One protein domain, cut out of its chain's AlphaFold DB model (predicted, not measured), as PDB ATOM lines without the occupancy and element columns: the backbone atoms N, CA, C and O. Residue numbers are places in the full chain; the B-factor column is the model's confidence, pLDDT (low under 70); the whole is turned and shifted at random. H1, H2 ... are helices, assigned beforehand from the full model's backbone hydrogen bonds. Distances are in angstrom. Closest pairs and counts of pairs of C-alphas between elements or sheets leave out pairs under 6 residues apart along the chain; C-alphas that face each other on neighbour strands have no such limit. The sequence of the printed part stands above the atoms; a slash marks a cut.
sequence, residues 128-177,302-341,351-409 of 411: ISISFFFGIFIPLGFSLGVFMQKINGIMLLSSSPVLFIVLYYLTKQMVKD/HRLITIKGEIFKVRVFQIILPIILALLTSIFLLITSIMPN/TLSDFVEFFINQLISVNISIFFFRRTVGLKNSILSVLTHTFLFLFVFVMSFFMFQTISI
ATOM      1  N   ILE A 128      -0.404 -18.830  17.250       72.50
ATOM      2  CA  ILE A 128      -0.937 -17.846  16.300       72.50
ATOM      3  C   ILE A 128      -2.453 -18.021  16.173       72.50
ATOM      4  O   ILE A 128      -3.191 -17.055  16.354       72.50
ATOM      5  N   SER A 129      -2.918 -19.256  15.972       79.69
ATOM      6  CA  SER A 129      -4.345 -19.600  15.921       79.69
ATOM      7  C   SER A 129      -5.090 -19.207  17.199       79.69
ATOM      8  O   SER A 129      -6.169 -18.635  17.112       79.69
ATOM      9  N   ILE A 130      -4.507 -19.425  18.382       81.81
ATOM     10  CA  ILE A 130      -5.089 -19.010  19.670       81.81
ATOM     11  C   ILE A 130      -5.198 -17.482  19.760       81.81
ATOM     12  O   ILE A 130      -6.235 -16.957  20.161       81.81
ATOM     13  N   SER A 131      -4.157 -16.741  19.367       78.94
ATOM     14  CA  SER A 131      -4.221 -15.274  19.366       78.94
ATOM     15  C   SER A 131      -5.232 -14.743  18.355       78.94
ATOM     16  O   SER A 131      -5.872 -13.731  18.634       78.94
ATOM     17  N   PHE A 132      -5.389 -15.401  17.205       79.62
ATOM     18  CA  PHE A 132      -6.451 -15.085  16.251       79.62
ATOM     19  C   PHE A 132      -7.826 -15.368  16.820       79.62
ATOM     20  O   PHE A 132      -8.700 -14.514  16.726       79.62
ATOM     21  N   PHE A 133      -7.998 -16.528  17.449       85.38
ATOM     22  CA  PHE A 133      -9.249 -16.914  18.073       85.38
ATOM     23  C   PHE A 133      -9.696 -15.836  19.063       85.38
ATOM     24  O   PHE A 133     -10.761 -15.251  18.898       85.38
ATOM     25  N   PHE A 134      -8.845 -15.460  20.018       85.75
ATOM     26  CA  PHE A 134      -9.202 -14.410  20.972       85.75
ATOM     27  C   PHE A 134      -9.352 -13.029  20.323       85.75
ATOM     28  O   PHE A 134     -10.271 -12.298  20.676       85.75
ATOM     29  N   GLY A 135      -8.513 -12.672  19.346       83.56
ATOM     30  CA  GLY A 135      -8.605 -11.380  18.658       83.56
ATOM     31  C   GLY A 135      -9.845 -11.212  17.774       83.56
ATOM     32  O   GLY A 135     -10.213 -10.088  17.458       83.56
ATOM     33  N   ILE A 136     -10.498 -12.304  17.372       86.56
ATOM     34  CA  ILE A 136     -11.713 -12.278  16.546       86.56
ATOM     35  C   ILE A 136     -12.949 -12.522  17.412       86.56
ATOM     36  O   ILE A 136     -13.893 -11.734  17.395       86.56
ATOM     37  N   PHE A 137     -12.942 -13.598  18.199       86.44
ATOM     38  CA  PHE A 137     -14.121 -14.044  18.931       86.44
ATOM     39  C   PHE A 137     -14.408 -13.231  20.187       86.44
ATOM     40  O   PHE A 137     -15.565 -13.181  20.580       86.44
ATOM     41  N   ILE A 138     -13.427 -12.561  20.808       86.00
ATOM     42  CA  ILE A 138     -13.732 -11.667  21.936       86.00
ATOM     43  C   ILE A 138     -14.537 -10.446  21.449       86.00
ATOM     44  O   ILE A 138     -15.645 -10.264  21.950       86.00
ATOM     45  N   PRO A 139     -14.075  -9.640  20.465       83.81
ATOM     46  CA  PRO A 139     -14.875  -8.527  19.945       83.81
ATOM     47  C   PRO A 139     -16.252  -8.960  19.431       83.81
ATOM     48  O   PRO A 139     -17.255  -8.315  19.737       83.81
ATOM     49  N   LEU A 140     -16.313 -10.087  18.709       84.94
ATOM     50  CA  LEU A 140     -17.574 -10.635  18.204       84.94
ATOM     51  C   LEU A 140     -18.493 -11.103  19.331       84.94
ATOM     52  O   LEU A 140     -19.664 -10.741  19.356       84.94
ATOM     53  N   GLY A 141     -17.973 -11.872  20.283       83.19
ATOM     54  CA  GLY A 141     -18.731 -12.373  21.424       83.19
ATOM     55  C   GLY A 141     -19.295 -11.238  22.270       83.19
ATOM     56  O   GLY A 141     -20.460 -11.287  22.644       83.19
ATOM     57  N   PHE A 142     -18.519 -10.171  22.490       79.25
ATOM     58  CA  PHE A 142     -19.027  -8.969  23.148       79.25
ATOM     59  C   PHE A 142     -20.092  -8.263  22.311       79.25
ATOM     60  O   PHE A 142     -21.127  -7.903  22.859       79.25
ATOM     61  N   SER A 143     -19.896  -8.117  20.995       78.75
ATOM     62  CA  SER A 143     -20.923  -7.525  20.128       78.75
ATOM     63  C   SER A 143     -22.247  -8.300  20.184       78.75
ATOM     64  O   SER A 143     -23.296  -7.686  20.317       78.75
ATOM     65  N   LEU A 144     -22.195  -9.638  20.199       76.94
ATOM     66  CA  LEU A 144     -23.355 -10.523  20.335       76.94
ATOM     67  C   LEU A 144     -23.967 -10.492  21.738       76.94
ATOM     68  O   LEU A 144     -25.186 -10.504  21.876       76.94
ATOM     69  N   GLY A 145     -23.144 -10.413  22.783       72.75
ATOM     70  CA  GLY A 145     -23.612 -10.293  24.162       72.75
ATOM     71  C   GLY A 145     -24.454  -9.037  24.382       72.75
ATOM     72  O   GLY A 145     -25.472  -9.102  25.067       72.75
ATOM     73  N   VAL A 146     -24.081  -7.923  23.743       70.44
ATOM     74  CA  VAL A 146     -24.844  -6.667  23.796       70.44
ATOM     75  C   VAL A 146     -26.221  -6.810  23.127       70.44
ATOM     76  O   VAL A 146     -27.181  -6.196  23.582       70.44
ATOM     77  N   PHE A 147     -26.366  -7.664  22.105       66.56
ATOM     78  CA  PHE A 147     -27.682  -7.984  21.531       66.56
ATOM     79  C   PHE A 147     -28.558  -8.825  22.471       66.56
ATOM     80  O   PHE A 147     -29.779  -8.701  22.446       66.56
ATOM     81  N   MET A 148     -27.946  -9.699  23.274       65.50
ATOM     82  CA  MET A 148     -28.669 -10.683  24.088       65.50
ATOM     83  C   MET A 148     -29.041 -10.175  25.484       65.50
ATOM     84  O   MET A 148     -29.972 -10.698  26.092       65.50
ATOM     85  N   GLN A 149     -28.333  -9.177  26.017       59.75
ATOM     86  CA  GLN A 149     -28.582  -8.625  27.349       59.75
ATOM     87  C   GLN A 149     -28.407  -7.104  27.362       59.75
ATOM     88  O   GLN A 149     -27.567  -6.564  26.647       59.75
ATOM     89  N   LYS A 150     -29.141  -6.411  28.249       60.28
ATOM     90  CA  LYS A 150     -28.863  -5.016  28.640       60.28
ATOM     91  C   LYS A 150     -27.520  -4.940  29.374       60.28
ATOM     92  O   LYS A 150     -27.470  -4.839  30.599       60.28
ATOM     93  N   ILE A 151     -26.424  -5.060  28.636       61.12
ATOM     94  CA  ILE A 151     -25.083  -4.910  29.186       61.12
ATOM     95  C   ILE A 151     -24.898  -3.436  29.554       61.12
ATOM     96  O   ILE A 151     -25.095  -2.550  28.728       61.12
ATOM     97  N   ASN A 152     -24.528  -3.181  30.808       65.12
ATOM     98  CA  ASN A 152     -24.209  -1.844  31.309       65.12
ATOM     99  C   ASN A 152     -23.034  -1.241  30.505       65.12
ATOM    100  O   ASN A 152     -22.053  -1.949  30.259       65.12
ATOM    101  N   GLY A 153     -23.082   0.047  30.143       67.19
ATOM    102  CA  GLY A 153     -22.032   0.726  29.357       67.19
ATOM    103  C   GLY A 153     -20.620   0.555  29.937       67.19
ATOM    104  O   GLY A 153     -19.648   0.337  29.212       67.19
ATOM    105  N   ILE A 154     -20.505   0.461  31.268       69.81
ATOM    106  CA  ILE A 154     -19.243   0.155  31.969       69.81
ATOM    107  C   ILE A 154     -18.668  -1.216  31.563       69.81
ATOM    108  O   ILE A 154     -17.466  -1.340  31.319       69.81
ATOM    109  N   MET A 155     -19.505  -2.256  31.471       71.88
ATOM    110  CA  MET A 155     -19.060  -3.578  31.015       71.88
ATOM    111  C   MET A 155     -18.607  -3.530  29.556       71.88
ATOM    112  O   MET A 155     -17.613  -4.163  29.196       71.88
ATOM    113  N   LEU A 156     -19.282  -2.725  28.740       74.19
ATOM    114  CA  LEU A 156     -18.969  -2.539  27.332       74.19
ATOM    115  C   LEU A 156     -17.588  -1.888  27.149       74.19
ATOM    116  O   LEU A 156     -16.733  -2.445  26.459       74.19
ATOM    117  N   LEU A 157     -17.318  -0.798  27.870       76.06
ATOM    118  CA  LEU A 157     -16.016  -0.120  27.909       76.06
ATOM    119  C   LEU A 157     -14.892  -0.997  28.481       76.06
ATOM    120  O   LEU A 157     -13.746  -0.886  28.050       76.06
ATOM    121  N   SER A 158     -15.198  -1.900  29.418       80.19
ATOM    122  CA  SER A 158     -14.196  -2.793  30.021       80.19
ATOM    123  C   SER A 158     -13.678  -3.887  29.074       80.19
ATOM    124  O   SER A 158     -12.591  -4.431  29.289       80.19
ATOM    125  N   SER A 159     -14.409  -4.190  27.996       82.31
ATOM    126  CA  SER A 159     -14.058  -5.274  27.072       82.31
ATOM    127  C   SER A 159     -12.767  -5.016  26.284       82.31
ATOM    128  O   SER A 159     -11.958  -5.934  26.119       82.31
ATOM    129  N   SER A 160     -12.507  -3.777  25.853       86.50
ATOM    130  CA  SER A 160     -11.292  -3.443  25.098       86.50
ATOM    131  C   SER A 160      -9.998  -3.494  25.936       86.50
ATOM    132  O   SER A 160      -9.021  -4.079  25.452       86.50
ATOM    133  N   PRO A 161      -9.941  -3.009  27.197       87.81
ATOM    134  CA  PRO A 161      -8.816  -3.273  28.096       87.81
ATOM    135  C   PRO A 161      -8.563  -4.764  28.338       87.81
ATOM    136  O   PRO A 161      -7.414  -5.206  28.301       87.81
ATOM    137  N   VAL A 162      -9.620  -5.556  28.549       86.75
ATOM    138  CA  VAL A 162      -9.498  -7.009  28.755       86.75
ATOM    139  C   VAL A 162      -8.915  -7.679  27.509       86.75
ATOM    140  O   VAL A 162      -7.944  -8.433  27.614       86.75
ATOM    141  N   LEU A 163      -9.431  -7.341  26.324       88.75
ATOM    142  CA  LEU A 163      -8.894  -7.792  25.041       88.75
ATOM    143  C   LEU A 163      -7.406  -7.449  24.901       88.75
ATOM    144  O   LEU A 163      -6.605  -8.302  24.513       88.75
ATOM    145  N   PHE A 164      -7.020  -6.217  25.252       90.88
ATOM    146  CA  PHE A 164      -5.626  -5.786  25.209       90.88
ATOM    147  C   PHE A 164      -4.737  -6.632  26.123       90.88
ATOM    148  O   PHE A 164      -3.678  -7.076  25.686       90.88
ATOM    149  N   ILE A 165      -5.152  -6.877  27.369       90.44
ATOM    150  CA  ILE A 165      -4.375  -7.659  28.343       90.44
ATOM    151  C   ILE A 165      -4.194  -9.102  27.860       90.44
ATOM    152  O   ILE A 165      -3.068  -9.612  27.857       90.44
ATOM    153  N   VAL A 166      -5.277  -9.743  27.404       87.88
ATOM    154  CA  VAL A 166      -5.259 -11.125  26.901       87.88
ATOM    155  C   VAL A 166      -4.325 -11.241  25.698       87.88
ATOM    156  O   VAL A 166      -3.398 -12.057  25.700       87.88
ATOM    157  N   LEU A 167      -4.501 -10.381  24.692       87.75
ATOM    158  CA  LEU A 167      -3.658 -10.404  23.500       87.75
ATOM    159  C   LEU A 167      -2.210 -10.020  23.813       87.75
ATOM    160  O   LEU A 167      -1.289 -10.632  23.272       87.75
ATOM    161  N   TYR A 168      -1.970  -9.072  24.720       88.81
ATOM    162  CA  TYR A 168      -0.622  -8.712  25.155       88.81
ATOM    163  C   TYR A 168       0.112  -9.905  25.764       88.81
ATOM    164  O   TYR A 168       1.259 -10.168  25.388       88.81
ATOM    165  N   TYR A 169      -0.539 -10.640  26.668       86.25
ATOM    166  CA  TYR A 169       0.046 -11.813  27.309       86.25
ATOM    167  C   TYR A 169       0.400 -12.898  26.281       86.25
ATOM    168  O   TYR A 169       1.558 -13.327  26.213       86.25
ATOM    169  N   LEU A 170      -0.550 -13.246  25.407       81.00
ATOM    170  CA  LEU A 170      -0.356 -14.238  24.343       81.00
ATOM    171  C   LEU A 170       0.769 -13.828  23.378       81.00
ATOM    172  O   LEU A 170       1.667 -14.615  23.069       81.00
ATOM    173  N   THR A 171       0.787 -12.563  22.950       75.25
ATOM    174  CA  THR A 171       1.759 -12.072  21.960       75.25
ATOM    175  C   THR A 171       3.161 -11.912  22.552       75.25
ATOM    176  O   THR A 171       4.160 -12.169  21.878       75.25
ATOM    177  N   LYS A 172       3.281 -11.506  23.825       76.19
ATOM    178  CA  LYS A 172       4.573 -11.388  24.527       76.19
ATOM    179  C   LYS A 172       5.287 -12.733  24.612       76.19
ATOM    180  O   LYS A 172       6.511 -12.778  24.462       76.19
ATOM    181  N   GLN A 173       4.534 -13.809  24.828       66.94
ATOM    182  CA  GLN A 173       5.069 -15.165  24.837       66.94
ATOM    183  C   GLN A 173       5.562 -15.582  23.439       66.94
ATOM    184  O   GLN A 173       6.623 -16.188  23.327       66.94
ATOM    185  N   MET A 174       4.878 -15.171  22.363       62.91
ATOM    186  CA  MET A 174       5.269 -15.499  20.982       62.91
ATOM    187  C   MET A 174       6.496 -14.738  20.458       62.91
ATOM    188  O   MET A 174       7.353 -15.326  19.801       62.91
ATOM    189  N   VAL A 175       6.630 -13.439  20.756       58.12
ATOM    190  CA  VAL A 175       7.752 -12.616  20.250       58.12
ATOM    191  C   VAL A 175       9.114 -13.119  20.752       58.12
ATOM    192  O   VAL A 175      10.107 -13.023  20.027       58.12
ATOM    193  N   LYS A 176       9.169 -13.688  21.964       54.34
ATOM    194  CA  LYS A 176      10.396 -14.270  22.534       54.34
ATOM    195  C   LYS A 176      10.858 -15.534  21.798       54.34
ATOM    196  O   LYS A 176      12.060 -15.729  21.650       54.34
ATOM    197  N   ASP A 177       9.929 -16.339  21.289       50.28
ATOM    198  CA  ASP A 177      10.238 -17.597  20.597       50.28
ATOM    199  C   ASP A 177      10.503 -17.385  19.094       50.28
ATOM    200  O   ASP A 177      11.352 -18.055  18.493       50.28
ATOM    201  N   HIS A 302       9.862 -25.396   3.268       68.25
ATOM    202  CA  HIS A 302       8.594 -25.709   3.929       68.25
ATOM    203  C   HIS A 302       8.263 -24.682   5.022       68.25
ATOM    204  O   HIS A 302       7.144 -24.167   5.109       68.25
ATOM    205  N   ARG A 303       9.271 -24.277   5.804       66.94
ATOM    206  CA  ARG A 303       9.121 -23.240   6.830       66.94
ATOM    207  C   ARG A 303       8.751 -21.883   6.254       66.94
ATOM    208  O   ARG A 303       7.904 -21.179   6.797       66.94
ATOM    209  N   LEU A 304       9.408 -21.499   5.165       66.75
ATOM    210  CA  LEU A 304       9.153 -20.233   4.494       66.75
ATOM    211  C   LEU A 304       7.725 -20.199   3.933       66.75
ATOM    212  O   LEU A 304       7.048 -19.180   4.066       66.75
ATOM    213  N   ILE A 305       7.253 -21.314   3.370       71.12
ATOM    214  CA  ILE A 305       5.870 -21.477   2.907       71.12
ATOM    215  C   ILE A 305       4.894 -21.347   4.080       71.12
ATOM    216  O   ILE A 305       3.977 -20.535   4.002       71.12
ATOM    217  N   THR A 306       5.137 -22.053   5.187       68.88
ATOM    218  CA  THR A 306       4.284 -22.001   6.388       68.88
ATOM    219  C   THR A 306       4.186 -20.574   6.940       68.88
ATOM    220  O   THR A 306       3.093 -20.049   7.133       68.88
ATOM    221  N   ILE A 307       5.321 -19.879   7.094       69.56
ATOM    222  CA  ILE A 307       5.356 -18.478   7.555       69.56
ATOM    223  C   ILE A 307       4.621 -17.550   6.580       69.56
ATOM    224  O   ILE A 307       3.901 -16.653   7.012       69.56
ATOM    225  N   LYS A 308       4.784 -17.742   5.264       73.31
ATOM    226  CA  LYS A 308       4.030 -16.979   4.258       73.31
ATOM    227  C   LYS A 308       2.529 -17.234   4.364       73.31
ATOM    228  O   LYS A 308       1.768 -16.280   4.230       73.31
ATOM    229  N   GLY A 309       2.124 -18.474   4.631       78.19
ATOM    230  CA  GLY A 309       0.739 -18.843   4.913       78.19
ATOM    231  C   GLY A 309       0.184 -18.075   6.110       78.19
ATOM    232  O   GLY A 309      -0.856 -17.436   5.995       78.19
ATOM    233  N   GLU A 310       0.923 -18.024   7.219       74.38
ATOM    234  CA  GLU A 310       0.519 -17.256   8.405       74.38
ATOM    235  C   GLU A 310       0.466 -15.739   8.147       74.38
ATOM    236  O   GLU A 310      -0.484 -15.069   8.553       74.38
ATOM    237  N   ILE A 311       1.431 -15.179   7.402       78.19
ATOM    238  CA  ILE A 311       1.390 -13.770   6.956       78.19
ATOM    239  C   ILE A 311       0.136 -13.500   6.123       78.19
ATOM    240  O   ILE A 311      -0.500 -12.456   6.285       78.19
ATOM    241  N   PHE A 312      -0.201 -14.410   5.212       82.94
ATOM    242  CA  PHE A 312      -1.378 -14.283   4.367       82.94
ATOM    243  C   PHE A 312      -2.662 -14.309   5.204       82.94
ATOM    244  O   PHE A 312      -3.469 -13.392   5.073       82.94
ATOM    245  N   LYS A 313      -2.801 -15.266   6.133       82.75
ATOM    246  CA  LYS A 313      -3.931 -15.328   7.077       82.75
ATOM    247  C   LYS A 313      -4.085 -14.018   7.860       82.75
ATOM    248  O   LYS A 313      -5.178 -13.461   7.879       82.75
ATOM    249  N   VAL A 314      -2.998 -13.464   8.424       82.69
ATOM    250  CA  VAL A 314      -3.027 -12.145   9.100       82.69
ATOM    251  C   VAL A 314      -3.601 -11.071   8.188       82.69
ATOM    252  O   VAL A 314      -4.485 -10.335   8.613       82.69
ATOM    253  N   ARG A 315      -3.114 -10.967   6.948       83.94
ATOM    254  CA  ARG A 315      -3.577  -9.939   6.003       83.94
ATOM    255  C   ARG A 315      -5.053 -10.093   5.654       83.94
ATOM    256  O   ARG A 315      -5.756  -9.096   5.567       83.94
ATOM    257  N   VAL A 316      -5.523 -11.326   5.489       88.44
ATOM    258  CA  VAL A 316      -6.942 -11.612   5.252       88.44
ATOM    259  C   VAL A 316      -7.780 -11.157   6.451       88.44
ATOM    260  O   VAL A 316      -8.733 -10.401   6.280       88.44
ATOM    261  N   PHE A 317      -7.387 -11.511   7.678       85.88
ATOM    262  CA  PHE A 317      -8.118 -11.106   8.883       85.88
ATOM    263  C   PHE A 317      -8.092  -9.604   9.150       85.88
ATOM    264  O   PHE A 317      -9.068  -9.052   9.646       85.88
ATOM    265  N   GLN A 318      -7.004  -8.931   8.793       86.75
ATOM    266  CA  GLN A 318      -6.914  -7.477   8.865       86.75
ATOM    267  C   GLN A 318      -7.958  -6.764   8.006       86.75
ATOM    268  O   GLN A 318      -8.389  -5.677   8.371       86.75
ATOM    269  N   ILE A 319      -8.370  -7.375   6.894       90.19
ATOM    270  CA  ILE A 319      -9.413  -6.846   6.016       90.19
ATOM    271  C   ILE A 319     -10.794  -7.273   6.521       90.19
ATOM    272  O   ILE A 319     -11.690  -6.444   6.642       90.19
ATOM    273  N   ILE A 320     -10.964  -8.556   6.849       90.81
ATOM    274  CA  ILE A 320     -12.265  -9.125   7.222       90.81
ATOM    275  C   ILE A 320     -12.774  -8.576   8.562       90.81
ATOM    276  O   ILE A 320     -13.954  -8.254   8.680       90.81
ATOM    277  N   LEU A 321     -11.914  -8.457   9.579       90.62
ATOM    278  CA  LEU A 321     -12.344  -8.097  10.932       90.62
ATOM    279  C   LEU A 321     -12.989  -6.695  11.015       90.62
ATOM    280  O   LEU A 321     -14.079  -6.603  11.580       90.62
ATOM    281  N   PRO A 322     -12.402  -5.622  10.438       93.44
ATOM    282  CA  PRO A 322     -13.070  -4.324  10.345       93.44
ATOM    283  C   PRO A 322     -14.436  -4.388   9.666       93.44
ATOM    284  O   PRO A 322     -15.360  -3.734  10.131       93.44
ATOM    285  N   ILE A 323     -14.571  -5.179   8.594       93.50
ATOM    286  CA  ILE A 323     -15.827  -5.308   7.844       93.50
ATOM    287  C   ILE A 323     -16.906  -5.927   8.736       93.50
ATOM    288  O   ILE A 323     -17.983  -5.355   8.879       93.50
ATOM    289  N   ILE A 324     -16.614  -7.070   9.365       91.69
ATOM    290  CA  ILE A 324     -17.585  -7.785  10.203       91.69
ATOM    291  C   ILE A 324     -18.021  -6.919  11.391       91.69
ATOM    292  O   ILE A 324     -19.217  -6.789  11.646       91.69
ATOM    293  N   LEU A 325     -17.071  -6.313  12.114       91.12
ATOM    294  CA  LEU A 325     -17.401  -5.508  13.293       91.12
ATOM    295  C   LEU A 325     -18.133  -4.213  12.920       91.12
ATOM    296  O   LEU A 325     -19.050  -3.820  13.638       91.12
ATOM    297  N   ALA A 326     -17.802  -3.583  11.789       92.88
ATOM    298  CA  ALA A 326     -18.548  -2.429  11.288       92.88
ATOM    299  C   ALA A 326     -20.001  -2.802  10.951       92.88
ATOM    300  O   ALA A 326     -20.920  -2.115  11.389       92.88
ATOM    301  N   LEU A 327     -20.217  -3.922  10.248       91.31
ATOM    302  CA  LEU A 327     -21.559  -4.416   9.927       91.31
ATOM    303  C   LEU A 327     -22.374  -4.728  11.186       91.31
ATOM    304  O   LEU A 327     -23.525  -4.314  11.277       91.31
ATOM    305  N   LEU A 328     -21.780  -5.401  12.176       88.50
ATOM    306  CA  LEU A 328     -22.444  -5.674  13.457       88.50
ATOM    307  C   LEU A 328     -22.797  -4.391  14.209       88.50
ATOM    308  O   LEU A 328     -23.874  -4.307  14.795       88.50
ATOM    309  N   THR A 329     -21.929  -3.380  14.148       88.31
ATOM    310  CA  THR A 329     -22.190  -2.064  14.750       88.31
ATOM    311  C   THR A 329     -23.396  -1.377  14.107       88.31
ATOM    312  O   THR A 329     -24.235  -0.814  14.805       88.31
ATOM    313  N   SER A 330     -23.533  -1.473  12.786       86.19
ATOM    314  CA  SER A 330     -24.676  -0.912  12.058       86.19
ATOM    315  C   SER A 330     -25.968  -1.710  12.260       86.19
ATOM    316  O   SER A 330     -27.035  -1.121  12.409       86.19
ATOM    317  N   ILE A 331     -25.885  -3.044  12.318       84.00
ATOM    318  CA  ILE A 331     -27.032  -3.913  12.636       84.00
ATOM    319  C   ILE A 331     -27.548  -3.619  14.048       84.00
ATOM    320  O   ILE A 331     -28.757  -3.602  14.270       84.00
ATOM    321  N   PHE A 332     -26.641  -3.353  14.990       78.56
ATOM    322  CA  PHE A 332     -27.005  -2.948  16.342       78.56
ATOM    323  C   PHE A 332     -27.867  -1.694  16.338       78.56
ATOM    324  O   PHE A 332     -28.959  -1.708  16.898       78.56
ATOM    325  N   LEU A 333     -27.439  -0.661  15.613       76.56
ATOM    326  CA  LEU A 333     -28.230   0.551  15.456       76.56
ATOM    327  C   LEU A 333     -29.626   0.267  14.866       76.56
ATOM    328  O   LEU A 333     -30.621   0.774  15.379       76.56
ATOM    329  N   LEU A 334     -29.721  -0.563  13.826       74.81
ATOM    330  CA  LEU A 334     -31.006  -0.895  13.205       74.81
ATOM    331  C   LEU A 334     -31.950  -1.638  14.167       74.81
ATOM    332  O   LEU A 334     -33.136  -1.334  14.239       74.81
ATOM    333  N   ILE A 335     -31.439  -2.596  14.940       72.69
ATOM    334  CA  ILE A 335     -32.268  -3.315  15.917       72.69
ATOM    335  C   ILE A 335     -32.782  -2.353  16.996       72.69
ATOM    336  O   ILE A 335     -33.951  -2.436  17.376       72.69
ATOM    337  N   THR A 336     -31.950  -1.404  17.438       67.62
ATOM    338  CA  THR A 336     -32.365  -0.387  18.418       67.62
ATOM    339  C   THR A 336     -33.415   0.585  17.891       67.62
ATOM    340  O   THR A 336     -34.215   1.075  18.679       67.62
ATOM    341  N   SER A 337     -33.446   0.860  16.582       67.56
ATOM    342  CA  SER A 337     -34.420   1.789  15.998       67.56
ATOM    343  C   SER A 337     -35.775   1.144  15.689       67.56
ATOM    344  O   SER A 337     -36.781   1.849  15.666       67.56
ATOM    345  N   ILE A 338     -35.819  -0.175  15.460       65.94
ATOM    346  CA  ILE A 338     -37.039  -0.901  15.060       65.94
ATOM    347  C   ILE A 338     -37.814  -1.465  16.260       65.94
ATOM    348  O   ILE A 338     -39.033  -1.593  16.184       65.94
ATOM    349  N   MET A 339     -37.146  -1.829  17.359       59.94
ATOM    350  CA  MET A 339     -37.797  -2.464  18.513       59.94
ATOM    351  C   MET A 339     -38.552  -1.428  19.369       59.94
ATOM    352  O   MET A 339     -37.913  -0.621  20.046       59.94
ATOM    353  N   PRO A 340     -39.901  -1.437  19.410       52.12
ATOM    354  CA  PRO A 340     -40.639  -0.579  20.326       52.12
ATOM    355  C   PRO A 340     -40.379  -1.006  21.779       52.12
ATOM    356  O   PRO A 340     -40.258  -2.195  22.083       52.12
ATOM    357  N   ASN A 341     -40.369  -0.030  22.692       54.38
ATOM    358  CA  ASN A 341     -40.129  -0.170  24.142       54.38
ATOM    359  C   ASN A 341     -41.043  -1.173  24.893       54.38
ATOM    360  O   ASN A 341     -40.960  -1.280  26.116       54.38
ATOM    361  N   THR A 351     -29.874   4.679  24.799       70.25
ATOM    362  CA  THR A 351     -29.616   6.092  24.552       70.25
ATOM    363  C   THR A 351     -28.592   6.257  23.430       70.25
ATOM    364  O   THR A 351     -27.798   5.359  23.146       70.25
ATOM    365  N   LEU A 352     -28.554   7.438  22.804       73.81
ATOM    366  CA  LEU A 352     -27.509   7.783  21.832       73.81
ATOM    367  C   LEU A 352     -26.095   7.600  22.428       73.81
ATOM    368  O   LEU A 352     -25.171   7.215  21.714       73.81
ATOM    369  N   SER A 353     -25.930   7.834  23.736       78.38
ATOM    370  CA  SER A 353     -24.677   7.590  24.460       78.38
ATOM    371  C   SER A 353     -24.248   6.127  24.417       78.38
ATOM    372  O   SER A 353     -23.092   5.864  24.095       78.38
ATOM    373  N   ASP A 354     -25.164   5.180  24.637       77.25
ATOM    374  CA  ASP A 354     -24.844   3.744  24.617       77.25
ATOM    375  C   ASP A 354     -24.367   3.297  23.225       77.25
ATOM    376  O   ASP A 354     -23.450   2.484  23.088       77.25
ATOM    377  N   PHE A 355     -24.948   3.878  22.171       79.75
ATOM    378  CA  PHE A 355     -24.510   3.643  20.797       79.75
ATOM    379  C   PHE A 355     -23.105   4.198  20.530       79.75
ATOM    380  O   PHE A 355     -22.269   3.503  19.948       79.75
ATOM    381  N   VAL A 356     -22.823   5.434  20.958       85.06
ATOM    382  CA  VAL A 356     -21.497   6.050  20.791       85.06
ATOM    383  C   VAL A 356     -20.433   5.248  21.542       85.06
ATOM    384  O   VAL A 356     -19.367   4.976  20.985       85.06
ATOM    385  N   GLU A 357     -20.728   4.805  22.764       84.31
ATOM    386  CA  GLU A 357     -19.849   3.927  23.542       84.31
ATOM    387  C   GLU A 357     -19.601   2.598  22.824       84.31
ATOM    388  O   GLU A 357     -18.450   2.160  22.712       84.31
ATOM    389  N   PHE A 358     -20.649   1.984  22.264       84.88
ATOM    390  CA  PHE A 358     -20.521   0.755  21.488       84.88
ATOM    391  C   PHE A 358     -19.651   0.930  20.249       84.88
ATOM    392  O   PHE A 358     -18.707   0.162  20.046       84.88
ATOM    393  N   PHE A 359     -19.906   1.971  19.461       89.25
ATOM    394  CA  PHE A 359     -19.138   2.290  18.265       89.25
ATOM    395  C   PHE A 359     -17.651   2.511  18.579       89.25
ATOM    396  O   PHE A 359     -16.782   1.909  17.942       89.25
ATOM    397  N   ILE A 360     -17.346   3.331  19.592       90.00
ATOM    398  CA  ILE A 360     -15.966   3.608  20.009       90.00
ATOM    399  C   ILE A 360     -15.288   2.322  20.483       90.00
ATOM    400  O   ILE A 360     -14.151   2.042  20.096       90.00
ATOM    401  N   ASN A 361     -15.976   1.505  21.280       89.56
ATOM    402  CA  ASN A 361     -15.407   0.265  21.784       89.56
ATOM    403  C   ASN A 361     -15.126  -0.753  20.662       89.56
ATOM    404  O   ASN A 361     -14.080  -1.411  20.683       89.56
ATOM    405  N   GLN A 362     -15.990  -0.848  19.645       90.44
ATOM    406  CA  GLN A 362     -15.736  -1.686  18.467       90.44
ATOM    407  C   GLN A 362     -14.545  -1.176  17.653       90.44
ATOM    408  O   GLN A 362     -13.659  -1.956  17.293       90.44
ATOM    409  N   LEU A 363     -14.454   0.139  17.443       92.69
ATOM    410  CA  LEU A 363     -13.328   0.762  16.752       92.69
ATOM    411  C   LEU A 363     -11.994   0.500  17.471       92.69
ATOM    412  O   LEU A 363     -10.988   0.157  16.839       92.69
ATOM    413  N   ILE A 364     -11.972   0.635  18.799       92.25
ATOM    414  CA  ILE A 364     -10.794   0.336  19.622       92.25
ATOM    415  C   ILE A 364     -10.449  -1.156  19.522       92.25
ATOM    416  O   ILE A 364      -9.287  -1.505  19.301       92.25
ATOM    417  N   SER A 365     -11.444  -2.040  19.610       91.75
ATOM    418  CA  SER A 365     -11.256  -3.494  19.553       91.75
ATOM    419  C   SER A 365     -10.673  -3.968  18.218       91.75
ATOM    420  O   SER A 365      -9.756  -4.798  18.206       91.75
ATOM    421  N   VAL A 366     -11.125  -3.396  17.095       91.94
ATOM    422  CA  VAL A 366     -10.543  -3.623  15.759       91.94
ATOM    423  C   VAL A 366      -9.059  -3.260  15.758       91.94
ATOM    424  O   VAL A 366      -8.211  -4.062  15.357       91.94
ATOM    425  N   ASN A 367      -8.724  -2.066  16.245       91.31
ATOM    426  CA  ASN A 367      -7.355  -1.559  16.227       91.31
ATOM    427  C   ASN A 367      -6.413  -2.368  17.129       91.31
ATOM    428  O   ASN A 367      -5.294  -2.687  16.716       91.31
ATOM    429  N   ILE A 368      -6.871  -2.756  18.324       91.19
ATOM    430  CA  ILE A 368      -6.132  -3.637  19.238       91.19
ATOM    431  C   ILE A 368      -5.841  -4.978  18.553       91.19
ATOM    432  O   ILE A 368      -4.689  -5.421  18.509       91.19
ATOM    433  N   SER A 369      -6.860  -5.604  17.965       90.62
ATOM    434  CA  SER A 369      -6.734  -6.918  17.325       90.62
ATOM    435  C   SER A 369      -5.764  -6.879  16.143       90.62
ATOM    436  O   SER A 369      -4.837  -7.685  16.056       90.62
ATOM    437  N   ILE A 370      -5.883  -5.865  15.280       88.75
ATOM    438  CA  ILE A 370      -4.996  -5.668  14.126       88.75
ATOM    439  C   ILE A 370      -3.554  -5.407  14.557       88.75
ATOM    440  O   ILE A 370      -2.621  -5.959  13.960       88.75
ATOM    441  N   PHE A 371      -3.353  -4.593  15.595       88.38
ATOM    442  CA  PHE A 371      -2.029  -4.339  16.156       88.38
ATOM    443  C   PHE A 371      -1.360  -5.641  16.612       88.38
ATOM    444  O   PHE A 371      -0.194  -5.892  16.281       88.38
ATOM    445  N   PHE A 372      -2.091  -6.496  17.331       85.44
ATOM    446  CA  PHE A 372      -1.552  -7.758  17.826       85.44
ATOM    447  C   PHE A 372      -1.360  -8.806  16.725       85.44
ATOM    448  O   PHE A 372      -0.337  -9.493  16.744       85.44
ATOM    449  N   PHE A 373      -2.216  -8.873  15.699       84.81
ATOM    450  CA  PHE A 373      -1.996  -9.765  14.550       84.81
ATOM    451  C   PHE A 373      -0.701  -9.434  13.797       84.81
ATOM    452  O   PHE A 373       0.089 -10.328  13.485       84.81
ATOM    453  N   ARG A 374      -0.407  -8.143  13.575       81.75
ATOM    454  CA  ARG A 374       0.865  -7.717  12.952       81.75
ATOM    455  C   ARG A 374       2.065  -8.092  13.794       81.75
ATOM    456  O   ARG A 374       3.047  -8.630  13.280       81.75
ATOM    457  N   ARG A 375       1.969  -7.805  15.093       80.25
ATOM    458  CA  ARG A 375       3.035  -8.067  16.056       80.25
ATOM    459  C   ARG A 375       3.348  -9.559  16.157       80.25
ATOM    460  O   ARG A 375       4.519  -9.921  16.227       80.25
ATOM    461  N   THR A 376       2.322 -10.403  16.115       73.19
ATOM    462  CA  THR A 376       2.436 -11.864  16.196       73.19
ATOM    463  C   THR A 376       3.287 -12.438  15.061       73.19
ATOM    464  O   THR A 376       4.160 -13.273  15.294       73.19
ATOM    465  N   VAL A 377       3.116 -11.915  13.846       70.00
ATOM    466  CA  VAL A 377       3.856 -12.366  12.656       70.00
ATOM    467  C   VAL A 377       5.138 -11.550  12.402       70.00
ATOM    468  O   VAL A 377       5.869 -11.773  11.439       70.00
ATOM    469  N   GLY A 378       5.480 -10.625  13.305       68.00
ATOM    470  CA  GLY A 378       6.714  -9.841  13.222       68.00
ATOM    471  C   GLY A 378       6.720  -8.813  12.087       68.00
ATOM    472  O   GLY A 378       7.784  -8.338  11.690       68.00
ATOM    473  N   LEU A 379       5.546  -8.449  11.561       68.62
ATOM    474  CA  LEU A 379       5.428  -7.334  10.628       68.62
ATOM    475  C   LEU A 379       5.692  -6.034  11.391       68.62
ATOM    476  O   LEU A 379       5.140  -5.811  12.468       68.62
ATOM    477  N   LYS A 380       6.526  -5.149  10.829       69.25
ATOM    478  CA  LYS A 380       6.734  -3.819  11.414       69.25
ATOM    479  C   LYS A 380       5.396  -3.095  11.478       69.25
ATOM    480  O   LYS A 380       4.699  -2.995  10.464       69.25
ATOM    481  N   ASN A 381       5.062  -2.578  12.654       65.94
ATOM    482  CA  ASN A 381       3.891  -1.736  12.836       65.94
ATOM    483  C   ASN A 381       4.158  -0.391  12.165       65.94
ATOM    484  O   ASN A 381       4.989   0.388  12.621       65.94
ATOM    485  N   SER A 382       3.473  -0.147  11.054       76.31
ATOM    486  CA  SER A 382       3.402   1.165  10.420       76.31
ATOM    487  C   SER A 382       2.092   1.827  10.820       76.31
ATOM    488  O   SER A 382       1.035   1.200  10.699       76.31
ATOM    489  N   ILE A 383       2.173   3.089  11.246       79.31
ATOM    490  CA  ILE A 383       1.012   3.951  11.528       79.31
ATOM    491  C   ILE A 383       0.055   3.947  10.332       79.31
ATOM    492  O   ILE A 383      -1.146   3.782  10.508       79.31
ATOM    493  N   LEU A 384       0.609   3.993   9.113       82.62
ATOM    494  CA  LEU A 384      -0.151   3.930   7.867       82.62
ATOM    495  C   LEU A 384      -1.127   2.753   7.829       82.62
ATOM    496  O   LEU A 384      -2.280   2.939   7.470       82.62
ATOM    497  N   SER A 385      -0.703   1.553   8.237       82.25
ATOM    498  CA  SER A 385      -1.634   0.428   8.204       82.25
ATOM    499  C   SER A 385      -2.644   0.459   9.349       82.25
ATOM    500  O   SER A 385      -3.692  -0.135   9.194       82.25
ATOM    501  N   VAL A 386      -2.412   1.133  10.475       84.62
ATOM    502  CA  VAL A 386      -3.506   1.342  11.445       84.62
ATOM    503  C   VAL A 386      -4.570   2.244  10.810       84.62
ATOM    504  O   VAL A 386      -5.740   1.879  10.772       84.62
ATOM    505  N   LEU A 387      -4.140   3.349  10.189       88.50
ATOM    506  CA  LEU A 387      -5.029   4.292   9.506       88.50
ATOM    507  C   LEU A 387      -5.861   3.635   8.395       88.50
ATOM    508  O   LEU A 387      -7.057   3.897   8.316       88.50
ATOM    509  N   THR A 388      -5.277   2.753   7.575       89.88
ATOM    510  CA  THR A 388      -6.027   2.080   6.498       89.88
ATOM    511  C   THR A 388      -7.163   1.212   7.026       89.88
ATOM    512  O   THR A 388      -8.231   1.181   6.426       89.88
ATOM    513  N   HIS A 389      -6.960   0.508   8.143       89.44
ATOM    514  CA  HIS A 389      -8.000  -0.358   8.701       89.44
ATOM    515  C   HIS A 389      -9.066   0.432   9.460       89.44
ATOM    516  O   HIS A 389     -10.241   0.089   9.376       89.44
ATOM    517  N   THR A 390      -8.683   1.519  10.134       92.69
ATOM    518  CA  THR A 390      -9.632   2.492  10.692       92.69
ATOM    519  C   THR A 390     -10.510   3.081   9.589       92.69
ATOM    520  O   THR A 390     -11.727   3.106   9.725       92.69
ATOM    521  N   PHE A 391      -9.911   3.496   8.468       94.44
ATOM    522  CA  PHE A 391     -10.658   4.002   7.319       94.44
ATOM    523  C   PHE A 391     -11.601   2.941   6.741       94.44
ATOM    524  O   PHE A 391     -12.763   3.240   6.493       94.44
ATOM    525  N   LEU A 392     -11.134   1.696   6.589       94.69
ATOM    526  CA  LEU A 392     -11.963   0.577   6.132       94.69
ATOM    527  C   LEU A 392     -13.178   0.358   7.048       94.69
ATOM    528  O   LEU A 392     -14.293   0.236   6.552       94.69
ATOM    529  N   PHE A 393     -12.973   0.345   8.370       95.31
ATOM    530  CA  PHE A 393     -14.056   0.220   9.349       95.31
ATOM    531  C   PHE A 393     -15.088   1.341   9.188       95.31
ATOM    532  O   PHE A 393     -16.276   1.065   9.039       95.31
ATOM    533  N   LEU A 394     -14.633   2.599   9.173       95.12
ATOM    534  CA  LEU A 394     -15.506   3.768   9.041       95.12
ATOM    535  C   LEU A 394     -16.280   3.749   7.723       95.12
ATOM    536  O   LEU A 394     -17.481   3.993   7.715       95.12
ATOM    537  N   PHE A 395     -15.608   3.421   6.621       95.44
ATOM    538  CA  PHE A 395     -16.226   3.335   5.303       95.44
ATOM    539  C   PHE A 395     -17.349   2.291   5.268       95.44
ATOM    540  O   PHE A 395     -18.459   2.594   4.835       95.44
ATOM    541  N   VAL A 396     -17.092   1.078   5.770       95.31
ATOM    542  CA  VAL A 396     -18.101   0.005   5.821       95.31
ATOM    543  C   VAL A 396     -19.254   0.380   6.748       95.31
ATOM    544  O   VAL A 396     -20.414   0.142   6.409       95.31
ATOM    545  N   PHE A 397     -18.957   0.991   7.896       93.19
ATOM    546  CA  PHE A 397     -19.973   1.464   8.831       93.19
ATOM    547  C   PHE A 397     -20.892   2.506   8.176       93.19
ATOM    548  O   PHE A 397     -22.103   2.330   8.177       93.19
ATOM    549  N   VAL A 398     -20.331   3.538   7.539       91.94
ATOM    550  CA  VAL A 398     -21.110   4.589   6.861       91.94
ATOM    551  C   VAL A 398     -21.965   4.007   5.734       91.94
ATOM    552  O   VAL A 398     -23.150   4.311   5.643       91.94
ATOM    553  N   MET A 399     -21.396   3.128   4.903       92.38
ATOM    554  CA  MET A 399     -22.145   2.491   3.815       92.38
ATOM    555  C   MET A 399     -23.298   1.630   4.332       92.38
ATOM    556  O   MET A 399     -24.412   1.715   3.821       92.38
ATOM    557  N   SER A 400     -23.053   0.817   5.360       90.44
ATOM    558  CA  SER A 400     -24.104  -0.012   5.959       90.44
ATOM    559  C   SER A 400     -25.170   0.829   6.662       90.44
ATOM    560  O   SER A 400     -26.351   0.542   6.509       90.44
ATOM    561  N   PHE A 401     -24.784   1.906   7.346       84.62
ATOM    562  CA  PHE A 401     -25.713   2.865   7.940       84.62
ATOM    563  C   PHE A 401     -26.657   3.475   6.893       84.62
ATOM    564  O   PHE A 401     -27.871   3.438   7.082       84.62
ATOM    565  N   PHE A 402     -26.131   3.966   5.763       85.31
ATOM    566  CA  PHE A 402     -26.963   4.510   4.681       85.31
ATOM    567  C   PHE A 402     -27.904   3.461   4.085       85.31
ATOM    568  O   PHE A 402     -29.085   3.742   3.896       85.31
ATOM    569  N   MET A 403     -27.402   2.250   3.834       84.12
ATOM    570  CA  MET A 403     -28.217   1.141   3.322       84.12
ATOM    571  C   MET A 403     -29.347   0.757   4.280       84.12
ATOM    572  O   MET A 403     -30.411   0.343   3.840       84.12
ATOM    573  N   PHE A 404     -29.141   0.881   5.590       77.00
ATOM    574  CA  PHE A 404     -30.181   0.588   6.569       77.00
ATOM    575  C   PHE A 404     -31.184   1.730   6.729       77.00
ATOM    576  O   PHE A 404     -32.374   1.459   6.868       77.00
ATOM    577  N   GLN A 405     -30.747   2.990   6.630       72.69
ATOM    578  CA  GLN A 405     -31.660   4.135   6.640       72.69
ATOM    579  C   GLN A 405     -32.657   4.095   5.479       72.69
ATOM    580  O   GLN A 405     -33.840   4.353   5.695       72.69
ATOM    581  N   THR A 406     -32.215   3.721   4.275       71.50
ATOM    582  CA  THR A 406     -33.107   3.592   3.111       71.50
ATOM    583  C   THR A 406     -34.136   2.473   3.269       71.50
ATOM    584  O   THR A 406     -35.223   2.578   2.712       71.50
ATOM    585  N   ILE A 407     -33.828   1.428   4.045       65.31
ATOM    586  CA  ILE A 407     -34.748   0.320   4.345       65.31
ATOM    587  C   ILE A 407     -35.727   0.689   5.476       65.31
ATOM    588  O   ILE A 407     -36.854   0.206   5.491       65.31
ATOM    589  N   SER A 408     -35.318   1.538   6.427       56.16
ATOM    590  CA  SER A 408     -36.111   1.888   7.617       56.16
ATOM    591  C   SER A 408     -37.102   3.048   7.447       56.16
ATOM    592  O   SER A 408     -37.840   3.329   8.386       56.16
ATOM    593  N   ILE A 409     -37.122   3.741   6.302       50.03
ATOM    594  CA  ILE A 409     -38.154   4.745   5.992       50.03
ATOM    595  C   ILE A 409     -39.372   3.987   5.437       50.03
ATOM    596  O   ILE A 409     -39.278   3.455   4.329       50.03
TER     597      ILE A 409
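Overview. This is residues 128 to 177, 302 to 341 and 351 to 409 of the 411 residues of an uncharacterized protein of Candidatus Lokiarchaeota archaeon (UniProt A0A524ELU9). Picture a long bundle in which four helices, H1, H2, H3 and H4, lie side by side with their lines nearly aligned, while H5 crosses obliquely over H3 and H4. H4 sits in the middle of this bundle and touches the four others; H2 and H5 are on different sides of it, and H3, the longest helix, runs along the long axis. The printed part has 149 residues with five named helices, H1 to H5 in that order along the chain, and no named strand, and its class is all helix. The bundle is up and down, each helix running against the one before it. The whole is compact, with a radius of gyration of the C-alphas of 16.5 A, and elongated, spanning 57 by 29 by 25 A.

Arrangement. Begin with the hub, H4, residues 352 to 376, which touches four other helices, and with the longest helix, H3, residues 302 to 338. The two touch, with C-alphas of Gln 318 and Ile 370 closest at 5.9 A, and run opposite ways at a shallow tilt of 2 degrees. H1, residues 128 to 148, touches H3 at residues 321 to 332 of H3 alone; the closest C-alphas are those of Ile 136 and Leu 321, 7.0 A apart, and the two run the same way at a shallow tilt of 6 degrees. H1 also touches H4, where the C-alphas of Gly 135 and Ser 369 come closest at 5.0 A; they run opposite ways at a shallow tilt of 8 degrees. Farther out, H2, residues 153 to 177, touches H4 with 25 pairs of C-alphas within 8 A, the closest being Ser 160 and Ser 365 at 5.5 A; they run the same way at a shallow tilt of 2 degrees. H2 and H1 form a helical hairpin, with the C-alphas of Ser 131 and Leu 170 closest at 6.4 A. H5, residues 383 to 408, touches H3 at residues 318 to 334 of H3 alone, with the C-alphas of Pro 322 and Phe 393 closest at 4.8 A; they run the same way at a steep tilt of 35.4 degrees, only just past shallow. H4 and H5 form the other helical hairpin, at a steep tilt of 37 degrees, only just past shallow; residues 363 to 371 of H4 touch residues 386 to 393 of H5, and the C-alphas of Asn 367 and Val 386 are closest at 6.8 A. H5 is apart from H1 and from H2, and H2 is apart from H3. In H4 every O i to N i+4 pair is within hydrogen-bond range; the counts are 15 of 17 in H1, 17 of 21 in H2, 31 of 33 in H3 and 21 of 22 in H5.

Along the chain. Find C-alpha 302 at (8.594, -25.709, 3.929); from there H3 runs 53.1 A to C-alpha 338 at (-37.039, -0.901, 15.060). H4 covers 36.3 A and H5 37.4 A, the latter ending at C-alpha 408 at (-36.111, 1.888, 7.617). H1 covers 29.7 A, with a kink of 27 degrees near residue 139, and H2 covers 38.1 A.

Size, cuts and confidence. The two C-alphas farthest apart are those of His 302 and Asn 341, at 58.6 A. Look for two cuts: residues 178 to 301 are not printed, leaving C-alphas 177 and 302 at 18.6 A, and residues 342 to 350 are not printed, leaving C-alphas 341 and 351 at 12.2 A. Of the links that are printed whole, H1 to H2 is tight and H4 to H5 is short. The mean pLDDT of the printed part is 79.9, and 31 residues are under 70, among them 147 to 154, 173 to 177 and 336 to 341.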